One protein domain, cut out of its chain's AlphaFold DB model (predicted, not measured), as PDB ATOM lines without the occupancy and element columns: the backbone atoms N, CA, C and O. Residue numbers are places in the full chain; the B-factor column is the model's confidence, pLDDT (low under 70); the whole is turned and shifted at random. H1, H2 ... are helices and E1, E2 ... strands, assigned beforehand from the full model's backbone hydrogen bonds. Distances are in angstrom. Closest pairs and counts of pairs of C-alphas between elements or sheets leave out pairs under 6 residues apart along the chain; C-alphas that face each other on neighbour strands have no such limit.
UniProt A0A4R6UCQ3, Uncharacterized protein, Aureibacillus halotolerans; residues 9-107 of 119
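This is residues 9 to 107 of the 119 residues of an uncharacterized protein of Aureibacillus halotolerans (UniProt A0A4R6UCQ3). A strongly twisted sheet has H1 and H2 on one face, two layers; H1 packs beside edge strand E4 and H2 over E3. The 99 printed residues, mixed in class, hold E1, E2, E3, H1, E4, H2; sheet order E1 E2 E3 E4, antiparallel. The whole is compact, radius of gyration of the C-alphas 13.9 A, spanning 43 by 23 by 19 A.

E1, residues 9 to 13, E2, 16 to 25, and E3, 28 to 35, form a meander, each strand the antiparallel neighbour of the one before; N 11 and O 18, and N 23 and O 30, are 2.9 A apart. H1, residues 43 to 58, has every O i to N i+4 pair within hydrogen-bond range. E4, residues 75 to 82, touches H1; their closest C-alphas, Leu 78 and Arg 50, are 5.5 A apart. N 29 of E3 and O 81 of E4 are 2.8 A apart. H2, residues 90 to 107, with 12 of 14 such pairs, only just touches H1, only at their ends, with 3 C-alpha pairs within 8 A.

E1 begins at C-alpha 9 (21.976, -53.242, 10.758); H2, 26.0 A long, ends at C-alpha 107 (29.666, -48.050, 4.267).

The printed part has no cut; H1 to E4 is long; residues 60 to 63 have pLDDT under 70.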
ATOM      1  N   LEU A   9      21.321 -52.564  11.867       92.12
ATOM      2  CA  LEU A   9      21.976 -53.242  10.758       92.12
ATOM      3  C   LEU A   9      22.643 -54.518  11.268       92.12
ATOM      4  O   LEU A   9      23.625 -54.460  12.012       92.12
ATOM      5  N   ASP A  10      22.096 -55.656  10.858       92.19
ATOM      6  CA  ASP A  10      22.662 -56.969  11.147       92.19
ATOM      7  C   ASP A  10      23.833 -57.248  10.203       92.19
ATOM      8  O   ASP A  10      23.724 -57.063   8.991       92.19
ATOM      9  N   GLN A  11      24.956 -57.684  10.767       90.88
ATOM     10  CA  GLN A  11      26.170 -58.016  10.029       90.88
ATOM     11  C   GLN A  11      26.843 -59.250  10.610       90.88
ATOM     12  O   GLN A  11      26.553 -59.683  11.725       90.88
ATOM     13  N   GLU A  12      27.773 -59.801   9.844       89.56
ATOM     14  CA  GLU A  12      28.669 -60.851  10.303       89.56
ATOM     15  C   GLU A  12      30.100 -60.381  10.103       89.56
ATOM     16  O   GLU A  12      30.479 -60.009   8.997       89.56
ATOM     17  N   ILE A  13      30.871 -60.350  11.185       87.06
ATOM     18  CA  ILE A  13      32.264 -59.912  11.178       87.06
ATOM     19  C   ILE A  13      33.099 -61.088  11.667       87.06
ATOM     20  O   ILE A  13      32.926 -61.509  12.813       87.06
ATOM     21  N   LEU A  14      33.981 -61.616  10.813       84.25
ATOM     22  CA  LEU A  14      34.847 -62.763  11.126       84.25
ATOM     23  C   LEU A  14      34.049 -63.981  11.637       84.25
ATOM     24  O   LEU A  14      34.371 -64.562  12.671       84.25
ATOM     25  N   GLY A  15      32.921 -64.300  10.993       85.56
ATOM     26  CA  GLY A  15      32.032 -65.391  11.418       85.56
ATOM     27  C   GLY A  15      31.201 -65.122  12.685       85.56
ATOM     28  O   GLY A  15      30.481 -66.009  13.160       85.56
ATOM     29  N   HIS A  16      31.265 -63.916  13.263       89.00
ATOM     30  CA  HIS A  16      30.471 -63.543  14.434       89.00
ATOM     31  C   HIS A  16      29.304 -62.629  14.047       89.00
ATOM     32  O   HIS A  16      29.534 -61.547  13.494       89.00
ATOM     33  N   PRO A  17      28.052 -62.986  14.389       91.56
ATOM     34  CA  PRO A  17      26.935 -62.083  14.201       91.56
ATOM     35  C   PRO A  17      27.119 -60.871  15.111       91.56
ATOM     36  O   PRO A  17      27.433 -60.985  16.300       91.56
ATOM     37  N   VAL A  18      26.897 -59.695  14.549       92.81
ATOM     38  CA  VAL A  18      26.888 -58.423  15.260       92.81
ATOM     39  C   VAL A  18      25.742 -57.574  14.742       92.81
ATOM     40  O   VAL A  18      25.191 -57.813  13.670       92.81
ATOM     41  N   GLN A  19      25.374 -56.564  15.514       94.00
ATOM     42  CA  GLN A  19      24.275 -55.693  15.142       94.00
ATOM     43  C   GLN A  19      24.652 -54.244  15.424       94.00
ATOM     44  O   GLN A  19      24.799 -53.839  16.581       94.00
ATOM     45  N   PHE A  20      24.849 -53.470  14.361       94.81
ATOM     46  CA  PHE A  20      25.091 -52.039  14.457       94.81
ATOM     47  C   PHE A  20      23.781 -51.308  14.694       94.81
ATOM     48  O   PHE A  20      22.737 -51.667  14.151       94.81
ATOM     49  N   TYR A  21      23.835 -50.268  15.510       93.81
ATOM     50  CA  TYR A  21      22.692 -49.405  15.746       93.81
ATOM     51  C   TYR A  21      23.164 -48.039  16.207       93.81
ATOM     52  O   TYR A  21      24.293 -47.855  16.674       93.81
ATOM     53  N   TRP A  22      22.261 -47.081  16.099       93.44
ATOM     54  CA  TRP A  22      22.526 -45.718  16.496       93.44
ATOM     55  C   TRP A  22      21.792 -45.359  17.783       93.44
ATOM     56  O   TRP A  22      20.644 -45.746  17.996       93.44
ATOM     57  N   GLU A  23      22.447 -44.584  18.639       93.00
ATOM     58  CA  GLU A  23      21.858 -44.057  19.864       93.00
ATOM     59  C   GLU A  23      22.092 -42.554  19.940       93.00
ATOM     60  O   GLU A  23      23.221 -42.087  19.813       93.00
ATOM     61  N   PHE A  24      21.024 -41.802  20.187       90.12
ATOM     62  CA  PHE A  24      21.128 -40.410  20.600       90.12
ATOM     63  C   PHE A  24      20.909 -40.352  22.113       90.12
ATOM     64  O   PHE A  24      19.825 -40.699  22.590       90.12
ATOM     65  N   ASN A  25      21.929 -39.948  22.865       86.88
ATOM     66  CA  ASN A  25      21.877 -39.848  24.319       86.88
ATOM     67  C   ASN A  25      22.385 -38.478  24.773       86.88
ATOM     68  O   ASN A  25      23.523 -38.114  24.492       86.88
ATOM     69  N   GLU A  26      21.542 -37.742  25.498       86.12
ATOM     70  CA  GLU A  26      21.773 -36.350  25.898       86.12
ATOM     71  C   GLU A  26      22.126 -35.453  24.701       86.12
ATOM     72  O   GLU A  26      21.238 -35.012  23.977       86.12
ATOM     73  N   GLN A  27      23.418 -35.206  24.500       91.50
ATOM     74  CA  GLN A  27      24.006 -34.374  23.454       91.50
ATOM     75  C   GLN A  27      24.921 -35.170  22.513       91.50
ATOM     76  O   GLN A  27      25.488 -34.616  21.574       91.50
ATOM     77  N   ASP A  28      25.085 -36.467  22.761       93.19
ATOM     78  CA  ASP A  28      25.928 -37.345  21.969       93.19
ATOM     79  C   ASP A  28      25.083 -38.189  21.021       93.19
ATOM     80  O   ASP A  28      24.147 -38.888  21.417       93.19
ATOM     81  N   PHE A  29      25.501 -38.193  19.766       93.44
ATOM     82  CA  PHE A  29      25.059 -39.136  18.769       93.44
ATOM     83  C   PHE A  29      26.106 -40.228  18.576       93.44
ATOM     84  O   PHE A  29      27.267 -39.930  18.313       93.44
ATOM     85  N   ILE A  30      25.733 -41.492  18.761       94.44
ATOM     86  CA  ILE A  30      26.679 -42.591  18.967       94.44
ATOM     87  C   ILE A  30      26.360 -43.744  18.017       94.44
ATOM     88  O   ILE A  30      25.247 -44.269  18.023       94.44
ATOM     89  N   LEU A  31      27.370 -44.198  17.273       94.94
ATOM     90  CA  LEU A  31      27.350 -45.491  16.597       94.94
ATOM     91  C   LEU A  31      27.756 -46.580  17.589       94.94
ATOM     92  O   LEU A  31      28.825 -46.508  18.210       94.94
ATOM     93  N   LYS A  32      26.917 -47.600  17.733       95.38
ATOM     94  CA  LYS A  32      27.136 -48.728  18.634       95.38
ATOM     95  C   LYS A  32      27.076 -50.050  17.885       95.38
ATOM     96  O   LYS A  32      26.473 -50.159  16.823       95.38
ATOM     97  N   VAL A  33      27.672 -51.068  18.496       94.81
ATOM     98  CA  VAL A  33      27.528 -52.465  18.098       94.81
ATOM     99  C   VAL A  33      27.064 -53.298  19.285       94.81
ATOM    100  O   VAL A  33      27.565 -53.168  20.409       94.81
ATOM    101  N   ARG A  34      26.079 -54.150  19.038       94.25
ATOM    102  CA  ARG A  34      25.662 -55.217  19.935       94.25
ATOM    103  C   ARG A  34      26.368 -56.501  19.521       94.25
ATOM    104  O   ARG A  34      26.355 -56.867  18.350       94.25
ATOM    105  N   LEU A  35      26.954 -57.178  20.500       93.25
ATOM    106  CA  LEU A  35      27.515 -58.516  20.346       93.25
ATOM    107  C   LEU A  35      26.518 -59.537  20.910       93.25
ATOM    108  O   LEU A  35      25.769 -59.210  21.831       93.25
ATOM    109  N   PHE A  36      26.488 -60.762  20.390       88.25
ATOM    110  CA  PHE A  36      25.614 -61.823  20.908       88.25
ATOM    111  C   PHE A  36      26.383 -62.707  21.900       88.25
ATOM    112  O   PHE A  36      27.548 -63.015  21.672       88.25
ATOM    113  N   GLN A  37      25.755 -63.084  23.025       80.88
ATOM    114  CA  GLN A  37      26.433 -63.793  24.127       80.88
ATOM    115  C   GLN A  37      27.026 -65.141  23.705       80.88
ATOM    116  O   GLN A  37      28.132 -65.466  24.125       80.88
ATOM    117  N   ASP A  38      26.316 -65.884  22.859       78.25
ATOM    118  CA  ASP A  38      26.688 -67.256  22.502       78.25
ATOM    119  C   ASP A  38      27.775 -67.327  21.415       78.25
ATOM    120  O   ASP A  38      28.385 -68.375  21.222       78.25
ATOM    121  N   ASN A  39      28.043 -66.216  20.718       76.62
ATOM    122  CA  ASN A  39      29.057 -66.128  19.665       76.62
ATOM    123  C   ASN A  39      29.695 -64.727  19.638       76.62
ATOM    124  O   ASN A  39      29.584 -63.982  18.662       76.62
ATOM    125  N   GLN A  40      30.289 -64.332  20.768       84.25
ATOM    126  CA  GLN A  40      30.813 -62.983  20.960       84.25
ATOM    127  C   GLN A  40      32.161 -62.794  20.257       84.25
ATOM    128  O   GLN A  40      33.111 -63.531  20.506       84.25
ATOM    129  N   LEU A  41      32.254 -61.728  19.466       88.19
ATOM    130  CA  LEU A  41      33.488 -61.257  18.848       88.19
ATOM    131  C   LEU A  41      34.568 -60.985  19.916       88.19
ATOM    132  O   LEU A  41      34.286 -60.338  20.933       88.19
ATOM    133  N   ALA A  42      35.796 -61.470  19.707       90.38
ATOM    134  CA  ALA A  42      36.843 -61.382  20.721       90.38
ATOM    135  C   ALA A  42      37.251 -59.926  21.011       90.38
ATOM    136  O   ALA A  42      37.072 -59.013  20.208       90.38
ATOM    137  N   LYS A  43      37.862 -59.680  22.178       90.81
ATOM    138  CA  LYS A  43      38.316 -58.329  22.575       90.81
ATOM    139  C   LYS A  43      39.281 -57.695  21.569       90.81
ATOM    140  O   LYS A  43      39.241 -56.481  21.379       90.81
ATOM    141  N   THR A  44      40.174 -58.497  20.994       90.56
ATOM    142  CA  THR A  44      41.143 -58.065  19.976       90.56
ATOM    143  C   THR A  44      40.437 -57.641  18.701       90.56
ATOM    144  O   THR A  44      40.704 -56.557  18.194       90.56
ATOM    145  N   ASP A  45      39.464 -58.431  18.271       91.25
ATOM    146  CA  ASP A  45      38.718 -58.190  17.041       91.25
ATOM    147  C   ASP A  45      37.797 -56.985  17.221       91.25
ATOM    148  O   ASP A  45      37.687 -56.146  16.338       91.25
ATOM    149  N   LEU A  46      37.226 -56.796  18.418       92.38
ATOM    150  CA  LEU A  46      36.419 -55.612  18.722       92.38
ATOM    151  C   LEU A  46      37.286 -54.352  18.703       92.38
ATOM    152  O   LEU A  46      36.829 -53.280  18.311       92.38
ATOM    153  N   LYS A  47      38.539 -54.455  19.152       91.88
ATOM    154  CA  LYS A  47      39.498 -53.352  19.064       91.88
ATOM    155  C   LYS A  47      39.844 -53.042  17.605       91.88
ATOM    156  O   LYS A  47      39.950 -51.862  17.268       91.88
ATOM    157  N   GLN A  48      39.987 -54.061  16.761       91.12
ATOM    158  CA  GLN A  48      40.210 -53.863  15.332       91.12
ATOM    159  C   GLN A  48      38.988 -53.215  14.675       91.12
ATOM    160  O   GLN A  48      39.121 -52.136  14.113       91.12
ATOM    161  N   LEU A  49      37.789 -53.754  14.909       92.00
ATOM    162  CA  LEU A  49      36.526 -53.185  14.440       92.00
ATOM    163  C   LEU A  49      36.390 -51.704  14.823       92.00
ATOM    164  O   LEU A  49      36.017 -50.871  14.008       92.00
ATOM    165  N   ARG A  50      36.734 -51.332  16.062       93.44
ATOM    166  CA  ARG A  50      36.733 -49.922  16.493       93.44
ATOM    167  C   ARG A  50      37.678 -49.054  15.668       93.44
ATOM    168  O   ARG A  50      37.338 -47.903  15.406       93.44
ATOM    169  N   THR A  51      38.847 -49.577  15.316       91.94
ATOM    170  CA  THR A  51      39.832 -48.873  14.487       91.94
ATOM    171  C   THR A  51      39.268 -48.657  13.090       91.94
ATOM    172  O   THR A  51      39.204 -47.514  12.645       91.94
ATOM    173  N   ASP A  52      38.758 -49.716  12.468       91.94
ATOM    174  CA  ASP A  52      38.226 -49.680  11.105       91.94
ATOM    175  C   ASP A  52      37.031 -48.726  11.001       91.94
ATOM    176  O   ASP A  52      37.006 -47.834  10.154       91.94
ATOM    177  N   ILE A  53      36.079 -48.832  11.936       92.44
ATOM    178  CA  ILE A  53      34.927 -47.927  12.000       92.44
ATOM    179  C   ILE A  53      35.361 -46.482  12.255       92.44
ATOM    180  O   ILE A  53      34.774 -45.566  11.687       92.44
ATOM    181  N   SER A  54      36.387 -46.246  13.077       92.00
ATOM    182  CA  SER A  54      36.887 -44.880  13.286       92.00
ATOM    183  C   SER A  54      37.462 -44.300  11.997       92.00
ATOM    184  O   SER A  54      37.121 -43.176  11.647       92.00
ATOM    185  N   SER A  55      38.253 -45.079  11.253       89.94
ATOM    186  CA  SER A  55      38.788 -44.661   9.954       89.94
ATOM    187  C   SER A  55      37.688 -44.395   8.922       89.94
ATOM    188  O   SER A  55      37.774 -43.409   8.192       89.94
ATOM    189  N   LEU A  56      36.633 -45.216   8.899       89.62
ATOM    190  CA  LEU A  56      35.451 -44.983   8.063       89.62
ATOM    191  C   LEU A  56      34.747 -43.671   8.430       89.62
ATOM    192  O   LEU A  56      34.411 -42.889   7.548       89.62
ATOM    193  N   CYS A  57      34.543 -43.399   9.719       90.06
ATOM    194  CA  CYS A  57      33.882 -42.174  10.172       90.06
ATOM    195  C   CYS A  57      34.722 -40.913   9.906       90.06
ATOM    196  O   CYS A  57      34.182 -39.898   9.459       90.06
ATOM    197  N   ASP A  58      36.031 -40.973  10.166       86.00
ATOM    198  CA  ASP A  58      36.956 -39.842  10.017       86.00
ATOM    199  C   ASP A  58      37.102 -39.403   8.547       86.00
ATOM    200  O   ASP A  58      37.331 -38.226   8.275       86.00
ATOM    201  N   GLY A  59      36.957 -40.328   7.591       71.00
ATOM    202  CA  GLY A  59      37.128 -40.045   6.162       71.00
ATOM    203  C   GLY A  59      35.911 -39.437   5.459       71.00
ATOM    204  O   GLY A  59      35.996 -39.132   4.272       71.00
ATOM    205  N   VAL A  60      34.772 -39.310   6.147       68.06
ATOM    206  CA  VAL A  60      33.465 -39.215   5.475       68.06
ATOM    207  C   VAL A  60      32.643 -37.999   5.894       68.06
ATOM    208  O   VAL A  60      31.783 -37.552   5.138       68.06
ATOM    209  N   THR A  61      32.899 -37.423   7.069       63.66
ATOM    210  CA  THR A  61      32.106 -36.290   7.562       63.66
ATOM    211  C   THR A  61      32.998 -35.129   7.980       63.66
ATOM    212  O   THR A  61      33.932 -35.325   8.750       63.66
ATOM    213  N   ASP A  62      32.648 -33.902   7.582       64.56
ATOM    214  CA  ASP A  62      33.260 -32.673   8.126       64.56
ATOM    215  C   ASP A  62      32.931 -32.467   9.621       64.56
ATOM    216  O   ASP A  62      33.470 -31.585  10.299       64.56
ATOM    217  N   SER A  63      32.012 -33.276  10.158       63.91
ATOM    218  CA  SER A  63      31.605 -33.241  11.555       63.91
ATOM    219  C   SER A  63      32.661 -33.882  12.463       63.91
ATOM    220  O   SER A  63      33.102 -35.004  12.233       63.91
ATOM    221  N   LYS A  64      33.044 -33.164  13.529       74.50
ATOM    222  CA  LYS A  64      34.087 -33.542  14.506       74.50
ATOM    223  C   LYS A  64      33.652 -34.692  15.417       74.50
ATOM    224  O   LYS A  64      33.470 -34.514  16.626       74.50
ATOM    225  N   GLY A  65      33.445 -35.862  14.839       87.94
ATOM    226  CA  GLY A  65      33.268 -37.069  15.616       87.94
ATOM    227  C   GLY A  65      34.568 -37.507  16.290       87.94
ATOM    228  O   GLY A  65      35.633 -36.916  16.099       87.94
ATOM    229  N   LYS A  66      34.470 -38.512  17.157       93.19
ATOM    230  CA  LYS A  66      35.635 -39.129  17.787       93.19
ATOM    231  C   LYS A  66      35.380 -40.575  18.207       93.19
ATOM    232  O   LYS A  66      34.249 -40.920  18.578       93.19
ATOM    233  N   PRO A  67      36.443 -41.392  18.282       92.56
ATOM    234  CA  PRO A  67      36.372 -42.717  18.875       92.56
ATOM    235  C   PRO A  67      35.908 -42.662  20.332       92.56
ATOM    236  O   PRO A  67      36.203 -41.733  21.092       92.56
ATOM    237  N   THR A  68      35.181 -43.694  20.745       92.06
ATOM    238  CA  THR A  68      34.743 -43.852  22.137       92.06
ATOM    239  C   THR A  68      35.728 -44.691  22.951       92.06
ATOM    240  O   THR A  68      36.641 -45.319  22.416       92.06
ATOM    241  N   ARG A  69      35.565 -44.706  24.280       88.00
ATOM    242  CA  ARG A  69      36.419 -45.511  25.165       88.00
ATOM    243  C   ARG A  69      36.303 -46.999  24.826       88.00
ATOM    244  O   ARG A  69      35.216 -47.499  24.545       88.00
ATOM    245  N   HIS A  70      37.419 -47.714  24.936       86.38
ATOM    246  CA  HIS A  70      37.477 -49.158  24.722       86.38
ATOM    247  C   HIS A  70      36.845 -49.907  25.898       86.38
ATOM    248  O   HIS A  70      37.519 -50.303  26.847       86.38
ATOM    249  N   THR A  71      35.531 -50.079  25.838       86.12
ATOM    250  CA  THR A  71      34.783 -50.978  26.717       86.12
ATOM    251  C   THR A  71      34.522 -52.306  26.014       86.12
ATOM    252  O   THR A  71      34.527 -52.379  24.781       86.12
ATOM    253  N   TYR A  72      34.318 -53.354  26.813       88.38
ATOM    254  CA  TYR A  72      33.917 -54.673  26.339       88.38
ATOM    255  C   TYR A  72      32.692 -55.136  27.120       88.38
ATOM    256  O   TYR A  72      32.760 -55.336  28.333       88.38
ATOM    257  N   GLY A  73      31.577 -55.286  26.421       89.12
ATOM    258  CA  GLY A  73      30.322 -55.773  26.972       89.12
ATOM    259  C   GLY A  73      29.371 -56.210  25.867       89.12
ATOM    260  O   GLY A  73      29.773 -56.362  24.715       89.12
ATOM    261  N   LEU A  74      28.102 -56.399  26.218       91.81
ATOM    262  CA  LEU A  74      27.063 -56.753  25.250       91.81
ATOM    263  C   LEU A  74      26.818 -55.626  24.237       91.81
ATOM    264  O   LEU A  74      26.597 -55.881  23.059       91.81
ATOM    265  N   TYR A  75      26.900 -54.381  24.702       92.69
ATOM    266  CA  TYR A  75      26.718 -53.178  23.903       92.69
ATOM    267  C   TYR A  75      27.979 -52.333  23.981       92.69
ATOM    268  O   TYR A  75      28.434 -51.974  25.069       92.69
ATOM    269  N   ASN A  76      28.536 -52.005  22.825       94.31
ATOM    270  CA  ASN A  76      29.800 -51.301  22.723       94.31
ATOM    271  C   ASN A  76      29.596 -50.062  21.864       94.31
ATOM    272  O   ASN A  76      29.258 -50.164  20.689       94.31
ATOM    273  N   SER A  77      29.817 -48.888  22.447       95.00
ATOM    274  CA  SER A  77      29.963 -47.668  21.656       95.00
ATOM    275  C   SER A  77      31.215 -47.781  20.811       95.00
ATOM    276  O   SER A  77      32.215 -48.271  21.321       95.00
ATOM    277  N   LEU A  78      31.171 -47.341  19.559       95.00
ATOM    278  CA  LEU A  78      32.311 -47.360  18.646       95.00
ATOM    279  C   LEU A  78      32.819 -45.939  18.438       95.00
ATOM    280  O   LEU A  78      33.949 -45.623  18.817       95.00
ATOM    281  N   TYR A  79      31.934 -45.060  17.986       95.19
ATOM    282  CA  TYR A  79      32.259 -43.702  17.575       95.19
ATOM    283  C   TYR A  79      31.115 -42.751  17.941       95.19
ATOM    284  O   TYR A  79      29.970 -43.194  18.063       95.19
ATOM    285  N   LYS A  80      31.408 -41.470  18.180       94.69
ATOM    286  CA  LYS A  80      30.377 -40.493  18.551       94.69
ATOM    287  C   LYS A  80      30.617 -39.086  18.019       94.69
ATOM    288  O   LYS A  80      31.762 -38.657  17.916       94.69
ATOM    289  N   TRP A  81      29.529 -38.352  17.827       93.75
ATOM    290  CA  TRP A  81      29.479 -36.925  17.521       93.75
ATOM    291  C   TRP A  81      28.763 -36.204  18.656       93.75
ATOM    292  O   TRP A  81      27.692 -36.628  19.076       93.75
ATOM    293  N   SER A  82      29.361 -35.134  19.167       92.62
ATOM    294  CA  SER A  82      28.778 -34.339  20.250       92.62
ATOM    295  C   SER A  82      28.180 -33.056  19.677       92.62
ATOM    296  O   SER A  82      28.839 -32.366  18.900       92.62
ATOM    297  N   PHE A  83      26.962 -32.723  20.088       90.38
ATOM    298  CA  PHE A  83      26.240 -31.519  19.690       90.38
ATOM    299  C   PHE A  83      26.020 -30.617  20.900       90.38
ATOM    300  O   PHE A  83      25.579 -31.087  21.942       90.38
ATOM    301  N   ASP A  84      26.254 -29.314  20.767       89.81
ATOM    302  CA  ASP A  84      25.873 -28.370  21.816       89.81
ATOM    303  C   ASP A  84      24.471 -27.822  21.532       89.81
ATOM    304  O   ASP A  84      24.271 -27.026  20.620       89.81
ATOM    305  N   PHE A  85      23.486 -28.244  22.324       88.19
ATOM    306  CA  PHE A  85      22.091 -27.819  22.154       88.19
ATOM    307  C   PHE A  85      21.858 -26.343  22.506       88.19
ATOM    308  O   PHE A  85      20.774 -25.826  22.247       88.19
ATOM    309  N   LYS A  86      22.832 -25.670  23.134       90.06
ATOM    310  CA  LYS A  86      22.775 -24.222  23.381       90.06
ATOM    311  C   LYS A  86      23.237 -23.418  22.172       90.06
ATOM    312  O   LYS A  86      22.754 -22.311  21.971       90.06
ATOM    313  N   GLU A  87      24.149 -23.987  21.390       89.44
ATOM    314  CA  GLU A  87      24.826 -23.308  20.280       89.44
ATOM    315  C   GLU A  87      24.312 -23.764  18.905       89.44
ATOM    316  O   GLU A  87      24.589 -23.122  17.896       89.44
ATOM    317  N   CYS A  88      23.578 -24.878  18.834       86.25
ATOM    318  CA  CYS A  88      23.040 -25.433  17.595       86.25
ATOM    319  C   CYS A  88      21.520 -25.574  17.666       86.25
ATOM    320  O   CYS A  88      20.976 -26.111  18.634       86.25
ATOM    321  N   GLU A  89      20.826 -25.159  16.605       91.88
ATOM    322  CA  GLU A  89      19.392 -25.401  16.501       91.88
ATOM    323  C   GLU A  89      19.107 -26.897  16.356       91.88
ATOM    324  O   GLU A  89      19.800 -27.629  15.647       91.88
ATOM    325  N   PHE A  90      18.018 -27.354  16.976       89.19
ATOM    326  CA  PHE A  90      17.589 -28.749  16.884       89.19
ATOM    327  C   PHE A  90      17.458 -29.230  15.432       89.19
ATOM    328  O   PHE A  90      17.837 -30.354  15.114       89.19
ATOM    329  N   LYS A  91      16.963 -28.372  14.531       90.44
ATOM    330  CA  LYS A  91      16.842 -28.691  13.105       90.44
ATOM    331  C   LYS A  91      18.201 -28.999  12.471       90.44
ATOM    332  O   LYS A  91      18.309 -29.976  11.735       90.44
ATOM    333  N   ASP A  92      19.229 -28.218  12.784       90.06
ATOM    334  CA  ASP A  92      20.576 -28.420  12.246       90.06
ATOM    335  C   ASP A  92      21.220 -29.683  12.811       90.06
ATOM    336  O   ASP A  92      21.855 -30.441  12.079       90.06
ATOM    337  N   ILE A  93      20.989 -29.969  14.093       89.81
ATOM    338  CA  ILE A  93      21.417 -31.223  14.723       89.81
ATOM    339  C   ILE A  93      20.788 -32.413  14.000       89.81
ATOM    340  O   ILE A  93      21.496 -33.346  13.628       89.81
ATOM    341  N   MET A  94      19.482 -32.370  13.735       89.88
ATOM    342  CA  MET A  94      18.796 -33.447  13.024       89.88
ATOM    343  C   MET A  94      19.264 -33.592  11.573       89.88
ATOM    344  O   MET A  94      19.419 -34.718  11.107       89.88
ATOM    345  N   ASN A  95      19.547 -32.487  10.878       89.62
ATOM    346  CA  ASN A  95      20.132 -32.526   9.535       89.62
ATOM    347  C   ASN A  95      21.527 -33.168   9.546       89.62
ATOM    348  O   ASN A  95      21.834 -33.986   8.681       89.62
ATOM    349  N   ASN A  96      22.354 -32.843  10.544       89.31
ATOM    350  CA  ASN A  96      23.674 -33.447  10.715       89.31
ATOM    351  C   ASN A  96      23.571 -34.942  11.013       89.31
ATOM    352  O   ASN A  96      24.249 -35.735  10.369       89.31
ATOM    353  N   VAL A  97      22.701 -35.344  11.942       90.25
ATOM    354  CA  VAL A  97      22.434 -36.760  12.239       90.25
ATOM    355  C   VAL A  97      22.000 -37.502  10.980       90.25
ATOM    356  O   VAL A  97      22.559 -38.555  10.676       90.25
ATOM    357  N   GLN A  98      21.056 -36.942  10.219       89.56
ATOM    358  CA  GLN A  98      20.586 -37.548   8.979       89.56
ATOM    359  C   GLN A  98      21.740 -37.710   7.983       89.56
ATOM    360  O   GLN A  98      21.968 -38.819   7.513       89.56
ATOM    361  N   SER A  99      22.535 -36.660   7.758       89.12
ATOM    362  CA  SER A  99      23.719 -36.695   6.888       89.12
ATOM    363  C   SER A  99      24.741 -37.761   7.315       89.12
ATOM    364  O   SER A  99      25.186 -38.569   6.496       89.12
ATOM    365  N   ILE A 100      25.055 -37.839   8.614       90.81
ATOM    366  CA  ILE A 100      25.956 -38.853   9.184       90.81
ATOM    367  C   ILE A 100      25.411 -40.256   8.899       90.81
ATOM    368  O   ILE A 100      26.120 -41.095   8.346       90.81
ATOM    369  N   THR A 101      24.145 -40.516   9.240       90.44
ATOM    370  CA  THR A 101      23.537 -41.835   9.013       90.44
ATOM    371  C   THR A 101      23.437 -42.172   7.531       90.44
ATOM    372  O   THR A 101      23.632 -43.328   7.154       90.44
ATOM    373  N   ASP A 102      23.183 -41.183   6.674       89.81
ATOM    374  CA  ASP A 102      23.045 -41.409   5.246       89.81
ATOM    375  C   ASP A 102      24.348 -41.789   4.577       89.81
ATOM    376  O   ASP A 102      24.332 -42.629   3.677       89.81
ATOM    377  N   THR A 103      25.448 -41.240   5.079       89.94
ATOM    378  CA  THR A 103      26.771 -41.486   4.525       89.94
ATOM    379  C   THR A 103      27.419 -42.733   5.120       89.94
ATOM    380  O   THR A 103      28.007 -43.523   4.392       89.94
ATOM    381  N   ILE A 104      27.286 -42.963   6.431       91.50
ATOM    382  CA  ILE A 104      27.984 -44.064   7.112       91.50
ATOM    383  C   ILE A 104      27.249 -45.397   6.970       91.50
ATOM    384  O   ILE A 104      27.895 -46.433   6.854       91.50
ATOM    385  N   HIS A 105      25.915 -45.412   6.964       91.31
ATOM    386  CA  HIS A 105      25.174 -46.677   6.936       91.31
ATOM    387  C   HIS A 105      25.492 -47.555   5.710       91.31
ATOM    388  O   HIS A 105      25.792 -48.726   5.923       91.31
ATOM    389  N   PRO A 106      25.541 -47.028   4.466       90.88
ATOM    390  CA  PRO A 106      25.943 -47.834   3.309       90.88
ATOM    391  C   PRO A 106      27.382 -48.361   3.408       90.88
ATOM    392  O   PRO A 106      27.678 -49.452   2.935       90.88
ATOM    393  N   LEU A 107      28.283 -47.614   4.055       91.62
ATOM    394  CA  LEU A 107      29.666 -48.050   4.267       91.62
ATOM    395  C   LEU A 107      29.748 -49.197   5.281       91.62
ATOM    396  O   LEU A 107      30.548 -50.110   5.111       91.62
TER     397      LEU A 107